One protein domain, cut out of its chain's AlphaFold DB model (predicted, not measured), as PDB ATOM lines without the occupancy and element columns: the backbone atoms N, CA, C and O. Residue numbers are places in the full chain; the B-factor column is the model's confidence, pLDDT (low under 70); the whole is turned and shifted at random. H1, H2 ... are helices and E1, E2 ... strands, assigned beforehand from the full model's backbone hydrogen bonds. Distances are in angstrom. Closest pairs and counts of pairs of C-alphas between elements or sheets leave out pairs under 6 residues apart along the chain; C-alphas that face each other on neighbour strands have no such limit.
ATOM      1  N   LEU A  12      26.383  -3.309  12.962       70.38
ATOM      2  CA  LEU A  12      25.172  -4.005  13.390       70.38
ATOM      3  C   LEU A  12      24.172  -3.006  14.008       70.38
ATOM      4  O   LEU A  12      24.596  -2.114  14.746       70.38
ATOM      5  N   PRO A  13      22.855  -3.140  13.754       61.78
ATOM      6  CA  PRO A  13      21.840  -2.205  14.255       61.78
ATOM      7  C   PRO A  13      21.839  -2.017  15.779       61.78
ATOM      8  O   PRO A  13      21.432  -0.974  16.284       61.78
ATOM      9  N   ASP A  14      22.294  -3.027  16.517       69.88
ATOM     10  CA  ASP A  14      22.393  -3.057  17.973       69.88
ATOM     11  C   ASP A  14      23.811  -2.780  18.501       69.88
ATOM     12  O   ASP A  14      24.043  -2.884  19.714       69.88
ATOM     13  N   SER A  15      24.752  -2.404  17.629       79.75
ATOM     14  CA  SER A  15      26.120  -2.089  18.025       79.75
ATOM     15  C   SER A  15      26.168  -0.880  18.965       79.75
ATOM     16  O   SER A  15      25.367   0.054  18.878       79.75
ATOM     17  N   GLU A  16      27.155  -0.875  19.862       77.38
ATOM     18  CA  GLU A  16      27.479   0.271  20.727       77.38
ATOM     19  C   GLU A  16      27.674   1.561  19.915       77.38
ATOM     20  O   GLU A  16      27.249   2.637  20.329       77.38
ATOM     21  N   PHE A  17      28.270   1.448  18.726       76.62
ATOM     22  CA  PHE A  17      28.514   2.571  17.830       76.62
ATOM     23  C   PHE A  17      27.211   3.174  17.287       76.62
ATOM     24  O   PHE A  17      27.008   4.384  17.404       76.62
ATOM     25  N   ILE A  18      26.298   2.346  16.764       74.00
ATOM     26  CA  ILE A  18      24.995   2.797  16.254       74.00
ATOM     27  C   ILE A  18      24.124   3.341  17.390       74.00
ATOM     28  O   ILE A  18      23.517   4.400  17.241       74.00
ATOM     29  N   LYS A  19      24.127   2.696  18.564       78.62
ATOM     30  CA  LYS A  19      23.449   3.204  19.770       78.62
ATOM     31  C   LYS A  19      23.972   4.576  20.185       78.62
ATOM     32  O   LYS A  19      23.179   5.465  20.478       78.62
ATOM     33  N   LYS A  20      25.294   4.770  20.161       80.44
ATOM     34  CA  LYS A  20      25.923   6.050  20.493       80.44
ATOM     35  C   LYS A  20      25.571   7.133  19.480       80.44
ATOM     36  O   LYS A  20      25.209   8.224  19.900       80.44
ATOM     37  N   ILE A  21      25.597   6.836  18.180       75.25
ATOM     38  CA  ILE A  21      25.151   7.776  17.139       75.25
ATOM     39  C   ILE A  21      23.682   8.154  17.334       75.25
ATOM     40  O   ILE A  21      23.363   9.338  17.332       75.25
ATOM     41  N   ASN A  22      22.808   7.174  17.569       69.50
ATOM     42  CA  ASN A  22      21.379   7.410  17.783       69.50
ATOM     43  C   ASN A  22      21.082   8.170  19.088       69.50
ATOM     44  O   ASN A  22      20.002   8.734  19.224       69.50
ATOM     45  N   SER A  23      22.023   8.185  20.038       74.75
ATOM     46  CA  SER A  23      21.926   8.959  21.282       74.75
ATOM     47  C   SER A  23      22.423  10.404  21.166       74.75
ATOM     48  O   SER A  23      22.240  11.176  22.103       74.75
ATOM     49  N   LEU A  24      23.086  10.775  20.062       76.19
ATOM     50  CA  LEU A  24      23.558  12.144  19.865       76.19
ATOM     51  C   LEU A  24      22.397  13.046  19.448       76.19
ATOM     52  O   LEU A  24      21.726  12.794  18.446       76.19
ATOM     53  N   ASP A  25      22.216  14.142  20.182       70.44
ATOM     54  CA  ASP A  25      21.259  15.172  19.806       70.44
ATOM     55  C   ASP A  25      21.653  15.838  18.488       70.44
ATOM     56  O   ASP A  25      22.825  16.118  18.200       70.44
ATOM     57  N   ARG A  26      20.639  16.128  17.674       71.88
ATOM     58  CA  ARG A  26      20.838  16.828  16.410       71.88
ATOM     59  C   ARG A  26      21.346  18.242  16.678       71.88
ATOM     60  O   ARG A  26      20.818  18.976  17.507       71.88
ATOM     61  N   ARG A  27      22.329  18.658  15.886       75.00
ATOM     62  CA  ARG A  27      22.810  20.040  15.861       75.00
ATOM     63  C   ARG A  27      21.699  21.006  15.449       75.00
ATOM     64  O   ARG A  27      21.229  20.943  14.317       75.00
ATOM     65  N   ASN A  28      21.308  21.896  16.359       72.25
ATOM     66  CA  ASN A  28      20.229  22.872  16.159       72.25
ATOM     67  C   ASN A  28      20.636  24.083  15.305       72.25
ATOM     68  O   ASN A  28      19.786  24.876  14.917       72.25
ATOM     69  N   ASP A  29      21.926  24.234  15.014       75.56
ATOM     70  CA  ASP A  29      22.491  25.333  14.232       75.56
ATOM     71  C   ASP A  29      22.547  25.050  12.720       75.56
ATOM     72  O   ASP A  29      22.983  25.894  11.940       75.56
ATOM     73  N   ILE A  30      22.086  23.870  12.293       75.62
ATOM     74  CA  ILE A  30      21.996  23.472  10.886       75.62
ATOM     75  C   ILE A  30      20.516  23.308  10.528       75.62
ATOM     76  O   ILE A  30      19.790  22.558  11.182       75.62
ATOM     77  N   LYS A  31      20.064  23.986   9.465       79.62
ATOM     78  CA  LYS A  31      18.743  23.736   8.873       79.62
ATOM     79  C   LYS A  31      18.848  22.508   7.968       79.62
ATOM     80  O   LYS A  31      19.633  22.492   7.024       79.62
ATOM     81  N   TYR A  32      18.078  21.474   8.281       83.50
ATOM     82  CA  TYR A  32      18.023  20.249   7.489       83.50
ATOM     83  C   TYR A  32      16.831  20.316   6.534       83.50
ATOM     84  O   TYR A  32      15.806  20.920   6.848       83.50
ATOM     85  N   TYR A  33      16.965  19.661   5.388       87.62
ATOM     86  CA  TYR A  33      15.887  19.443   4.431       87.62
ATOM     87  C   TYR A  33      16.004  18.018   3.917       87.62
ATOM     88  O   TYR A  33      17.111  17.554   3.635       87.62
ATOM     89  N   ILE A  34      14.878  17.321   3.801       88.50
ATOM     90  CA  ILE A  34      14.862  15.925   3.367       88.50
ATOM     91  C   ILE A  34      14.037  15.814   2.097       88.50
ATOM     92  O   ILE A  34      12.910  16.300   2.031       88.50
ATOM     93  N   TYR A  35      14.612  15.143   1.105       89.88
ATOM     94  CA  TYR A  35      14.000  14.885  -0.189       89.88
ATOM     95  C   TYR A  35      13.975  13.375  -0.390       89.88
ATOM     96  O   TYR A  35      15.028  12.742  -0.351       89.88
ATOM     97  N   THR A  36      12.794  12.803  -0.597       90.81
ATOM     98  CA  THR A  36      12.637  11.364  -0.834       90.81
ATOM     99  C   THR A  36      11.762  11.100  -2.047       90.81
ATOM    100  O   THR A  36      10.837  11.859  -2.352       90.81
ATOM    101  N   GLY A  37      12.039   9.992  -2.724       90.75
ATOM    102  CA  GLY A  37      11.147   9.439  -3.727       90.75
ATOM    103  C   GLY A  37      10.067   8.554  -3.100       90.75
ATOM    104  O   GLY A  37      10.152   8.182  -1.926       90.75
ATOM    105  N   THR A  38       9.064   8.188  -3.894       91.12
ATOM    106  CA  THR A  38       8.008   7.235  -3.508       91.12
ATOM    107  C   THR A  38       7.810   6.121  -4.533       91.12
ATOM    108  O   THR A  38       6.834   5.374  -4.446       91.12
ATOM    109  N   LYS A  39       8.691   6.014  -5.535       90.75
ATOM    110  CA  LYS A  39       8.518   5.078  -6.647       90.75
ATOM    111  C   LYS A  39       9.818   4.358  -7.001       90.75
ATOM    112  O   LYS A  39      10.628   4.954  -7.696       90.75
ATOM    113  N   PRO A  40      10.035   3.095  -6.612       87.38
ATOM    114  CA  PRO A  40      11.220   2.326  -7.000       87.38
ATOM    115  C   PRO A  40      11.390   2.171  -8.521       87.38
ATOM    116  O   PRO A  40      10.437   1.868  -9.238       87.38
ATOM    117  N   ASP A  41      12.634   2.269  -9.011       82.94
ATOM    118  CA  ASP A  41      13.011   1.972 -10.413       82.94
ATOM    119  C   ASP A  41      13.327   0.477 -10.610       82.94
ATOM    120  O   ASP A  41      14.268   0.089 -11.300       82.94
ATOM    121  N   ILE A  42      12.572  -0.385  -9.925       74.19
ATOM    122  CA  ILE A  42      12.778  -1.832  -9.899       74.19
ATOM    123  C   ILE A  42      11.437  -2.513 -10.182       74.19
ATOM    124  O   ILE A  42      10.453  -2.324  -9.472       74.19
ATOM    125  N   LYS A  43      11.389  -3.331 -11.240       65.69
ATOM    126  CA  LYS A  43      10.192  -4.080 -11.661       65.69
ATOM    127  C   LYS A  43      10.043  -5.386 -10.873       65.69
ATOM    128  O   LYS A  43      10.060  -6.464 -11.461       65.69
ATOM    129  N   VAL A  44       9.929  -5.310  -9.549       64.31
ATOM    130  CA  VAL A  44       9.701  -6.498  -8.709       64.31
ATOM    131  C   VAL A  44       8.389  -6.331  -7.947       64.31
ATOM    132  O   VAL A  44       8.230  -5.437  -7.121       64.31
ATOM    133  N   HIS A  45       7.421  -7.204  -8.224       69.06
ATOM    134  CA  HIS A  45       6.126  -7.201  -7.546       69.06
ATOM    135  C   HIS A  45       6.222  -7.895  -6.182       69.06
ATOM    136  O   HIS A  45       5.846  -9.055  -6.045       69.06
ATOM    137  N   ILE A  46       6.714  -7.188  -5.159       77.75
ATOM    138  CA  ILE A  46       6.840  -7.761  -3.805       77.75
ATOM    139  C   ILE A  46       5.675  -7.437  -2.863       77.75
ATOM    140  O   ILE A  46       5.572  -8.077  -1.821       77.75
ATOM    141  N   LYS A  47       4.790  -6.490  -3.213       72.94
ATOM    142  CA  LYS A  47       3.786  -5.884  -2.306       72.94
ATOM    143  C   LYS A  47       2.906  -6.888  -1.541       72.94
ATOM    144  O   LYS A  47       2.578  -6.635  -0.391       72.94
ATOM    145  N   ASN A  48       2.566  -8.026  -2.149       75.44
ATOM    146  CA  ASN A  48       1.710  -9.060  -1.545       75.44
ATOM    147  C   ASN A  48       2.498 -10.320  -1.136       75.44
ATOM    148  O   ASN A  48       1.948 -11.416  -1.076       75.44
ATOM    149  N   THR A  49       3.804 -10.186  -0.907       74.81
ATOM    150  CA  THR A  49       4.698 -11.294  -0.545       74.81
ATOM    151  C   THR A  49       5.310 -11.055   0.831       74.81
ATOM    152  O   THR A  49       5.397  -9.916   1.282       74.81
ATOM    153  N   LYS A  50       5.826 -12.105   1.481       70.00
ATOM    154  CA  LYS A  50       6.593 -11.955   2.734       70.00
ATOM    155  C   LYS A  50       7.833 -11.059   2.575       70.00
ATOM    156  O   LYS A  50       8.306 -10.506   3.559       70.00
ATOM    157  N   LEU A  51       8.337 -10.887   1.349       70.94
ATOM    158  CA  LEU A  51       9.463  -9.996   1.057       70.94
ATOM    159  C   LEU A  51       9.102  -8.516   1.242       70.94
ATOM    160  O   LEU A  51       9.999  -7.728   1.512       70.94
ATOM    161  N   ALA A  52       7.816  -8.144   1.174       77.00
ATOM    162  CA  ALA A  52       7.358  -6.779   1.447       77.00
ATOM    163  C   ALA A  52       7.747  -6.283   2.847       77.00
ATOM    164  O   ALA A  52       7.980  -5.096   3.032       77.00
ATOM    165  N   THR A  53       7.825  -7.189   3.825       75.75
ATOM    166  CA  THR A  53       8.205  -6.856   5.204       75.75
ATOM    167  C   THR A  53       9.703  -6.585   5.341       75.75
ATOM    168  O   THR A  53      10.101  -5.805   6.198       75.75
ATOM    169  N   PHE A  54      10.527  -7.220   4.504       76.44
ATOM    170  CA  PHE A  54      11.985  -7.092   4.553       76.44
ATOM    171  C   PHE A  54      12.521  -5.991   3.642       76.44
ATOM    172  O   PHE A  54      13.556  -5.419   3.959       76.44
ATOM    173  N   TYR A  55      11.820  -5.699   2.543       85.06
ATOM    174  CA  TYR A  55      12.238  -4.713   1.544       85.06
ATOM    175  C   TYR A  55      11.130  -3.702   1.202       85.06
ATOM    176  O   TYR A  55      10.747  -3.566   0.034       85.06
ATOM    177  N   PRO A  56      10.549  -3.011   2.198       85.38
ATOM    178  CA  PRO A  56       9.494  -2.022   1.973       85.38
ATOM    179  C   PRO A  56       9.892  -0.895   0.998       85.38
ATOM    180  O   PRO A  56       9.021  -0.302   0.362       85.38
ATOM    181  N   GLU A  57      11.187  -0.632   0.811       88.19
ATOM    182  CA  GLU A  57      11.727   0.362  -0.120       88.19
ATOM    183  C   GLU A  57      11.433   0.060  -1.600       88.19
ATOM    184  O   GLU A  57      11.437   0.976  -2.425       88.19
ATOM    185  N   PHE A  58      11.115  -1.195  -1.950       89.12
ATOM    186  CA  PHE A  58      10.712  -1.588  -3.308       89.12
ATOM    187  C   PHE A  58       9.189  -1.588  -3.521       89.12
ATOM    188  O   PHE A  58       8.703  -2.107  -4.529       89.12
ATOM    189  N   ILE A  59       8.410  -1.004  -2.607       86.50
ATOM    190  CA  ILE A  59       6.957  -0.874  -2.750       86.50
ATOM    191  C   ILE A  59       6.602   0.573  -3.107       86.50
ATOM    192  O   ILE A  59       6.927   1.508  -2.376       86.50
ATOM    193  N   ASN A  60       5.871   0.754  -4.212       86.31
ATOM    194  CA  ASN A  60       5.331   2.059  -4.607       86.31
ATOM    195  C   ASN A  60       4.528   2.691  -3.456       86.31
ATOM    196  O   ASN A  60       3.609   2.070  -2.916       86.31
ATOM    197  N   GLY A  61       4.862   3.935  -3.126       85.69
ATOM    198  CA  GLY A  61       4.306   4.709  -2.019       85.69
ATOM    199  C   GLY A  61       5.043   4.532  -0.687       85.69
ATOM    200  O   GLY A  61       4.879   5.374   0.188       85.69
ATOM    201  N   MET A  62       5.858   3.483  -0.529       86.50
ATOM    202  CA  MET A  62       6.591   3.191   0.714       86.50
ATOM    203  C   MET A  62       8.086   3.510   0.625       86.50
ATOM    204  O   MET A  62       8.709   3.759   1.655       86.50
ATOM    205  N   GLY A  63       8.660   3.564  -0.578       86.75
ATOM    206  CA  GLY A  63      10.053   3.956  -0.782       86.75
ATOM    207  C   GLY A  63      10.393   4.258  -2.232       86.75
ATOM    208  O   GLY A  63       9.532   4.225  -3.108       86.75
ATOM    209  N   ASP A  64      11.656   4.584  -2.473       88.38
ATOM    210  CA  ASP A  64      12.167   5.070  -3.759       88.38
ATOM    211  C   ASP A  64      13.081   4.075  -4.487       88.38
ATOM    212  O   ASP A  64      13.700   4.409  -5.504       88.38
ATOM    213  N   GLY A  65      13.140   2.841  -3.984       83.75
ATOM    214  CA  GLY A  65      14.027   1.785  -4.458       83.75
ATOM    215  C   GLY A  65      15.405   1.760  -3.802       83.75
ATOM    216  O   GLY A  65      16.205   0.901  -4.161       83.75
ATOM    217  N   LEU A  66      15.688   2.663  -2.863       86.50
ATOM    218  CA  LEU A  66      16.891   2.620  -2.032       86.50
ATOM    219  C   LEU A  66      16.557   2.753  -0.544       86.50
ATOM    220  O   LEU A  66      17.121   2.031   0.274       86.50
ATOM    221  N   VAL A  67      15.646   3.661  -0.194       85.88
ATOM    222  CA  VAL A  67      15.223   3.925   1.185       85.88
ATOM    223  C   VAL A  67      13.701   3.950   1.296       85.88
ATOM    224  O   VAL A  67      12.987   4.205   0.322       85.88
ATOM    225  N   THR A  68      13.177   3.686   2.497       88.31
ATOM    226  CA  THR A  68      11.751   3.908   2.768       88.31
ATOM    227  C   THR A  68      11.492   5.361   3.119       88.31
ATOM    228  O   THR A  68      12.309   6.010   3.778       88.31
ATOM    229  N   VAL A  69      10.301   5.843   2.764       87.00
ATOM    230  CA  VAL A  69       9.812   7.175   3.137       87.00
ATOM    231  C   VAL A  69       9.869   7.358   4.655       87.00
ATOM    232  O   VAL A  69      10.254   8.421   5.127       87.00
ATOM    233  N   ASP A  70       9.539   6.319   5.425       85.00
ATOM    234  CA  ASP A  70       9.552   6.388   6.887       85.00
ATOM    235  C   ASP A  70      10.967   6.398   7.471       85.00
ATOM    236  O   ASP A  70      11.224   7.174   8.387       85.00
ATOM    237  N   SER A  71      11.907   5.626   6.914       83.06
ATOM    238  CA  SER A  71      13.316   5.677   7.341       83.06
ATOM    239  C   SER A  71      13.973   7.029   7.056       83.06
ATOM    240  O   SER A  71      14.888   7.433   7.769       83.06
ATOM    241  N   ALA A  72      13.492   7.737   6.031       82.25
ATOM    242  CA  ALA A  72      13.987   9.053   5.666       82.25
ATOM    243  C   ALA A  72      13.409  10.172   6.547       82.25
ATOM    244  O   ALA A  72      13.961  11.268   6.555       82.25
ATOM    245  N   LYS A  73      12.308   9.950   7.280       82.81
ATOM    246  CA  LYS A  73      11.689  10.996   8.107       82.81
ATOM    247  C   LYS A  73      12.559  11.331   9.314       82.81
ATOM    248  O   LYS A  73      12.916  10.465  10.106       82.81
ATOM    249  N   LEU A  74      12.800  12.626   9.513       79.81
ATOM    250  CA  LEU A  74      13.387  13.158  10.740       79.81
ATOM    251  C   LEU A  74      12.432  14.175  11.364       79.81
ATOM    252  O   LEU A  74      11.923  15.069  10.689       79.81
ATOM    253  N   ASN A  75      12.212  14.055  12.673       74.44
ATOM    254  CA  ASN A  75      11.306  14.935  13.409       74.44
ATOM    255  C   ASN A  75      11.796  16.393  13.380       74.44
ATOM    256  O   ASN A  75      12.982  16.677  13.576       74.44
ATOM    257  N   GLY A  76      10.874  17.330  13.143       73.12
ATOM    258  CA  GLY A  76      11.177  18.765  13.107       73.12
ATOM    259  C   GLY A  76      12.070  19.188  11.934       73.12
ATOM    260  O   GLY A  76      12.889  20.090  12.105       73.12
ATOM    261  N   VAL A  77      11.966  18.507  10.788       82.25
ATOM    262  CA  VAL A  77      12.644  18.843   9.524       82.25
ATOM    263  C   VAL A  77      11.605  19.004   8.423       82.25
ATOM    264  O   VAL A  77      10.612  18.280   8.396       82.25
ATOM    265  N   GLU A  78      11.835  19.934   7.498       85.12
ATOM    266  CA  GLU A  78      11.011  20.042   6.295       85.12
ATOM    267  C   GLU A  78      11.242  18.833   5.375       85.12
ATOM    268  O   GLU A  78      12.367  18.550   4.948       85.12
ATOM    269  N   PHE A  79      10.158  18.114   5.086       88.56
ATOM    270  CA  PHE A  79      10.169  16.830   4.394       88.56
ATOM    271  C   PHE A  79       9.409  16.927   3.069       88.56
ATOM    272  O   PHE A  79       8.217  17.234   3.057       88.56
ATOM    273  N   TYR A  80      10.095  16.645   1.962       90.38
ATOM    274  CA  TYR A  80       9.550  16.706   0.608       90.38
ATOM    275  C   TYR A  80       9.537  15.318  -0.035       90.38
ATOM    276  O   TYR A  80      10.568  14.652  -0.136       90.38
ATOM    277  N   THR A  81       8.367  14.904  -0.517       90.25
ATOM    278  CA  THR A  81       8.150  13.616  -1.190       90.25
ATOM    279  C   THR A  81       7.831  13.825  -2.664       90.25
ATOM    280  O   THR A  81       6.965  14.636  -2.991       90.25
ATOM    281  N   PHE A  82       8.465  13.051  -3.544       91.81
ATOM    282  CA  PHE A  82       8.253  13.117  -4.991       91.81
ATOM    283  C   PHE A  82       7.915  11.738  -5.560       91.81
ATOM    284  O   PHE A  82       8.531  10.749  -5.168       91.81
ATOM    285  N   ASP A  83       7.002  11.671  -6.535       92.25
ATOM    286  CA  ASP A  83       6.672  10.422  -7.248       92.25
ATOM    287  C   ASP A  83       7.759  10.033  -8.265       92.25
ATOM    288  O   ASP A  83       7.563  10.008  -9.480       92.25
ATOM    289  N   LEU A  84       8.963   9.791  -7.755       90.69
ATOM    290  CA  LEU A  84      10.169   9.490  -8.513       90.69
ATOM    291  C   LEU A  84      10.985   8.397  -7.808       90.69
ATOM    292  O   LEU A  84      10.882   8.247  -6.588       90.69
ATOM    293  N   PRO A  85      11.819   7.660  -8.557       89.62
ATOM    294  CA  PRO A  85      12.858   6.824  -7.975       89.62
ATOM    295  C   PRO A  85      14.059   7.634  -7.511       89.62
ATOM    296  O   PRO A  85      14.341   8.713  -8.044       89.62
ATOM    297  N   TYR A  86      14.819   7.051  -6.582       86.81
ATOM    298  CA  TYR A  86      16.027   7.649  -6.008       86.81
ATOM    299  C   TYR A  86      16.974   8.214  -7.080       86.81
ATOM    300  O   TYR A  86      17.389   9.373  -7.029       86.81
ATOM    301  N   ASN A  87      17.259   7.415  -8.113       85.56
ATOM    302  CA  ASN A  87      18.199   7.744  -9.188       85.56
ATOM    303  C   ASN A  87      17.753   8.906 -10.100       85.56
ATOM    304  O   ASN A  87      18.556   9.367 -10.909       85.56
ATOM    305  N   LYS A  88      16.502   9.379  -9.998       87.56
ATOM    306  CA  LYS A  88      15.959  10.479 -10.819       87.56
ATOM    307  C   LYS A  88      15.608  11.729 -10.018       87.56
ATOM    308  O   LYS A  88      15.325  12.754 -10.637       87.56
ATOM    309  N   LEU A  89      15.654  11.682  -8.684       85.19
ATOM    310  CA  LEU A  89      15.322  12.826  -7.824       85.19
ATOM    311  C   LEU A  89      16.144  14.067  -8.191       85.19
ATOM    312  O   LEU A  89      15.585  15.109  -8.513       85.19
ATOM    313  N   TYR A  90      17.470  13.937  -8.240       84.69
ATOM    314  CA  TYR A  90      18.384  15.066  -8.471       84.69
ATOM    315  C   TYR A  90      18.599  15.420  -9.946       84.69
ATOM    316  O   TYR A  90      19.421  16.274 -10.271       84.69
ATOM    317  N   SER A  91      17.860  14.777 -10.849       85.12
ATOM    318  CA  SER A  91      17.830  15.124 -12.274       85.12
ATOM    319  C   SER A  91      16.478  15.703 -12.696       85.12
ATOM    320  O   SER A  91      16.313  16.093 -13.850       85.12
ATOM    321  N   ASN A  92      15.502  15.769 -11.784       90.44
ATOM    322  CA  ASN A  92      14.194  16.345 -12.053       90.44
ATOM    323  C   ASN A  92      14.194  17.861 -11.790       90.44
ATOM    324  O   ASN A  92      14.555  18.324 -10.709       90.44
ATOM    325  N   ASN A  93      13.742  18.640 -12.774       87.25
ATOM    326  CA  ASN A  93      13.758  20.103 -12.711       87.25
ATOM    327  C   ASN A  93      12.901  20.688 -11.576       87.25
ATOM    328  O   ASN A  93      13.246  21.742 -11.044       87.25
ATOM    329  N   ASP A  94      11.806  20.035 -11.192       86.75
ATOM    330  CA  ASP A  94      10.926  20.533 -10.133       86.75
ATOM    331  C   ASP A  94      11.536  20.286  -8.749       86.75
ATOM    332  O   ASP A  94      11.515  21.177  -7.897       86.75
ATOM    333  N   VAL A  95      12.197  19.137  -8.568       88.75
ATOM    334  CA  VAL A  95      13.015  18.860  -7.375       88.75
ATOM    335  C   VAL A  95      14.155  19.876  -7.265       88.75
ATOM    336  O   VAL A  95      14.351  20.471  -6.206       88.75
ATOM    337  N   LEU A  96      14.871  20.137  -8.366       87.44
ATOM    338  CA  LEU A  96      15.993  21.080  -8.395       87.44
ATOM    339  C   LEU A  96      15.575  22.520  -8.068       87.44
ATOM    340  O   LEU A  96      16.309  23.213  -7.369       87.44
ATOM    341  N   LYS A  97      14.391  22.968  -8.505       87.88
ATOM    342  CA  LYS A  97      13.860  24.298  -8.152       87.88
ATOM    343  C   LYS A  97      13.585  24.433  -6.655       87.88
ATOM    344  O   LYS A  97      13.925  25.456  -6.065       87.88
ATOM    345  N   ILE A  98      12.985  23.414  -6.036       87.25
ATOM    346  CA  ILE A  98      12.711  23.411  -4.590       87.25
ATOM    347  C   ILE A  98      14.026  23.355  -3.811       87.25
ATOM    348  O   ILE A  98      14.209  24.103  -2.854       87.25
ATOM    349  N   LEU A  99      14.974  22.533  -4.257       85.75
ATOM    350  CA  LEU A  99      16.311  22.455  -3.675       85.75
ATOM    351  C   LEU A  99      17.041  23.801  -3.766       85.75
ATOM    352  O   LEU A  99      17.566  24.284  -2.766       85.75
ATOM    353  N   GLN A 100      17.015  24.456  -4.928       85.06
ATOM    354  CA  GLN A 100      17.620  25.773  -5.116       85.06
ATOM    355  C   GLN A 100      16.970  26.830  -4.220       85.06
ATOM    356  O   GLN A 100      17.684  27.635  -3.623       85.06
ATOM    357  N   LYS A 101      15.638  26.823  -4.088       85.75
ATOM    358  CA  LYS A 101      14.915  27.725  -3.185       85.75
ATOM    359  C   LYS A 101      15.354  27.520  -1.732       85.75
ATOM    360  O   LYS A 101      15.730  28.487  -1.078       85.75
ATOM    361  N   ASN A 102      15.369  26.274  -1.265       86.62
ATOM    362  CA  ASN A 102      15.684  25.930   0.122       86.62
ATOM    363  C   ASN A 102      17.145  26.218   0.481       86.62
ATOM    364  O   ASN A 102      17.424  26.667   1.585       86.62
ATOM    365  N   LEU A 103      18.077  26.024  -0.458       81.00
ATOM    366  CA  LEU A 103      19.482  26.396  -0.265       81.00
ATOM    367  C   LEU A 103      19.730  27.906  -0.382       81.00
ATOM    368  O   LEU A 103      20.737  28.391   0.124       81.00
ATOM    369  N   SER A 104      18.846  28.651  -1.054       76.88
ATOM    370  CA  SER A 104      18.959  30.110  -1.193       76.88
ATOM    371  C   SER A 104      18.321  30.876  -0.028       76.88
ATOM    372  O   SER A 104      18.623  32.056   0.163       76.88
ATOM    373  N   GLU A 105      17.448  30.235   0.756       66.94
ATOM    374  CA  GLU A 105      16.880  30.799   1.984       66.94
ATOM    375  C   GLU A 105      17.988  31.081   3.011       66.94
ATOM    376  O   GLU A 105      18.697  30.185   3.454       66.94
TER     377      GLU A 105
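AT A GLANCE: This is residues 12 to 105 of the 431 residues of an uncharacterized protein of Marinitoga hydrogenitolerans DSM 16785 (UniProt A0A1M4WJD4). A small two-stranded parallel sheet, E1 beside E2, has H5 over one face and H3 over the other, while a wide loop bearing H2 extends at one end and an arm holding H1, residues 12 to 30, sticks out. The printed part has 94 residues with five named helices and two named strands, in the order H1 E1 H2 H3 E2 H4 H5; under half of the residues are in named elements, and the class is mixed. The whole is loose, with a radius of gyration of the C-alphas of 15.5 A, and flat, spanning 43 by 41 by 17 A.

IN THESE COORDINATES: H1, residues 16 to 22, begins at C-alpha 16 (27.479, 0.271, 20.727) and is 9.8 A long. E1 is residues 33 to 37, 13.8 A. H2 is residues 51 to 54 and H3 residues 69 to 72. E2 is residues 78 to 82, 13.5 A. H4 is residues 86 to 89. H5, residues 93 to 104, 16.1 A, ends at C-alpha 104 (18.959, 30.110, -1.193).

HOW THE PARTS SIT: E1 and E2 are parallel at 20 degrees, with N 36 and O 80 2.9 A apart and N 80 and O 34 2.8 A apart, within hydrogen-bond range. E1, H2, H3 and E2 form a strand-helix-strand unit, two parallel neighbour strands with helices between, its crossover right-handed. The closest C-alphas of E1 and H3 are those of Thr 36 and Val 69, 6.4 A; of E1 and H4, Gly 37 and Tyr 86, 5.7 A; of E2 and H5, Phe 82 and Val 95, 7.8 A. H4 and H5 are close but not clearly touching, at 6.5 A between the C-alphas of Leu 89 and Val 95. H2 and H3 are apart. In H1 and H5 every O i to N i+4 pair is within hydrogen-bond range; H2, H3 and H4 are too short for such a pair.

THE WHOLE: The C-alphas of Lys 50 and Ser 104 are the farthest apart, 44.0 A. The printed part has no cut. The links E1 to H2 and H2 to H3 are long. The mean pLDDT of the printed part is 81.6; residues 13 to 14, 22, 43 to 45 and 105 are under 70.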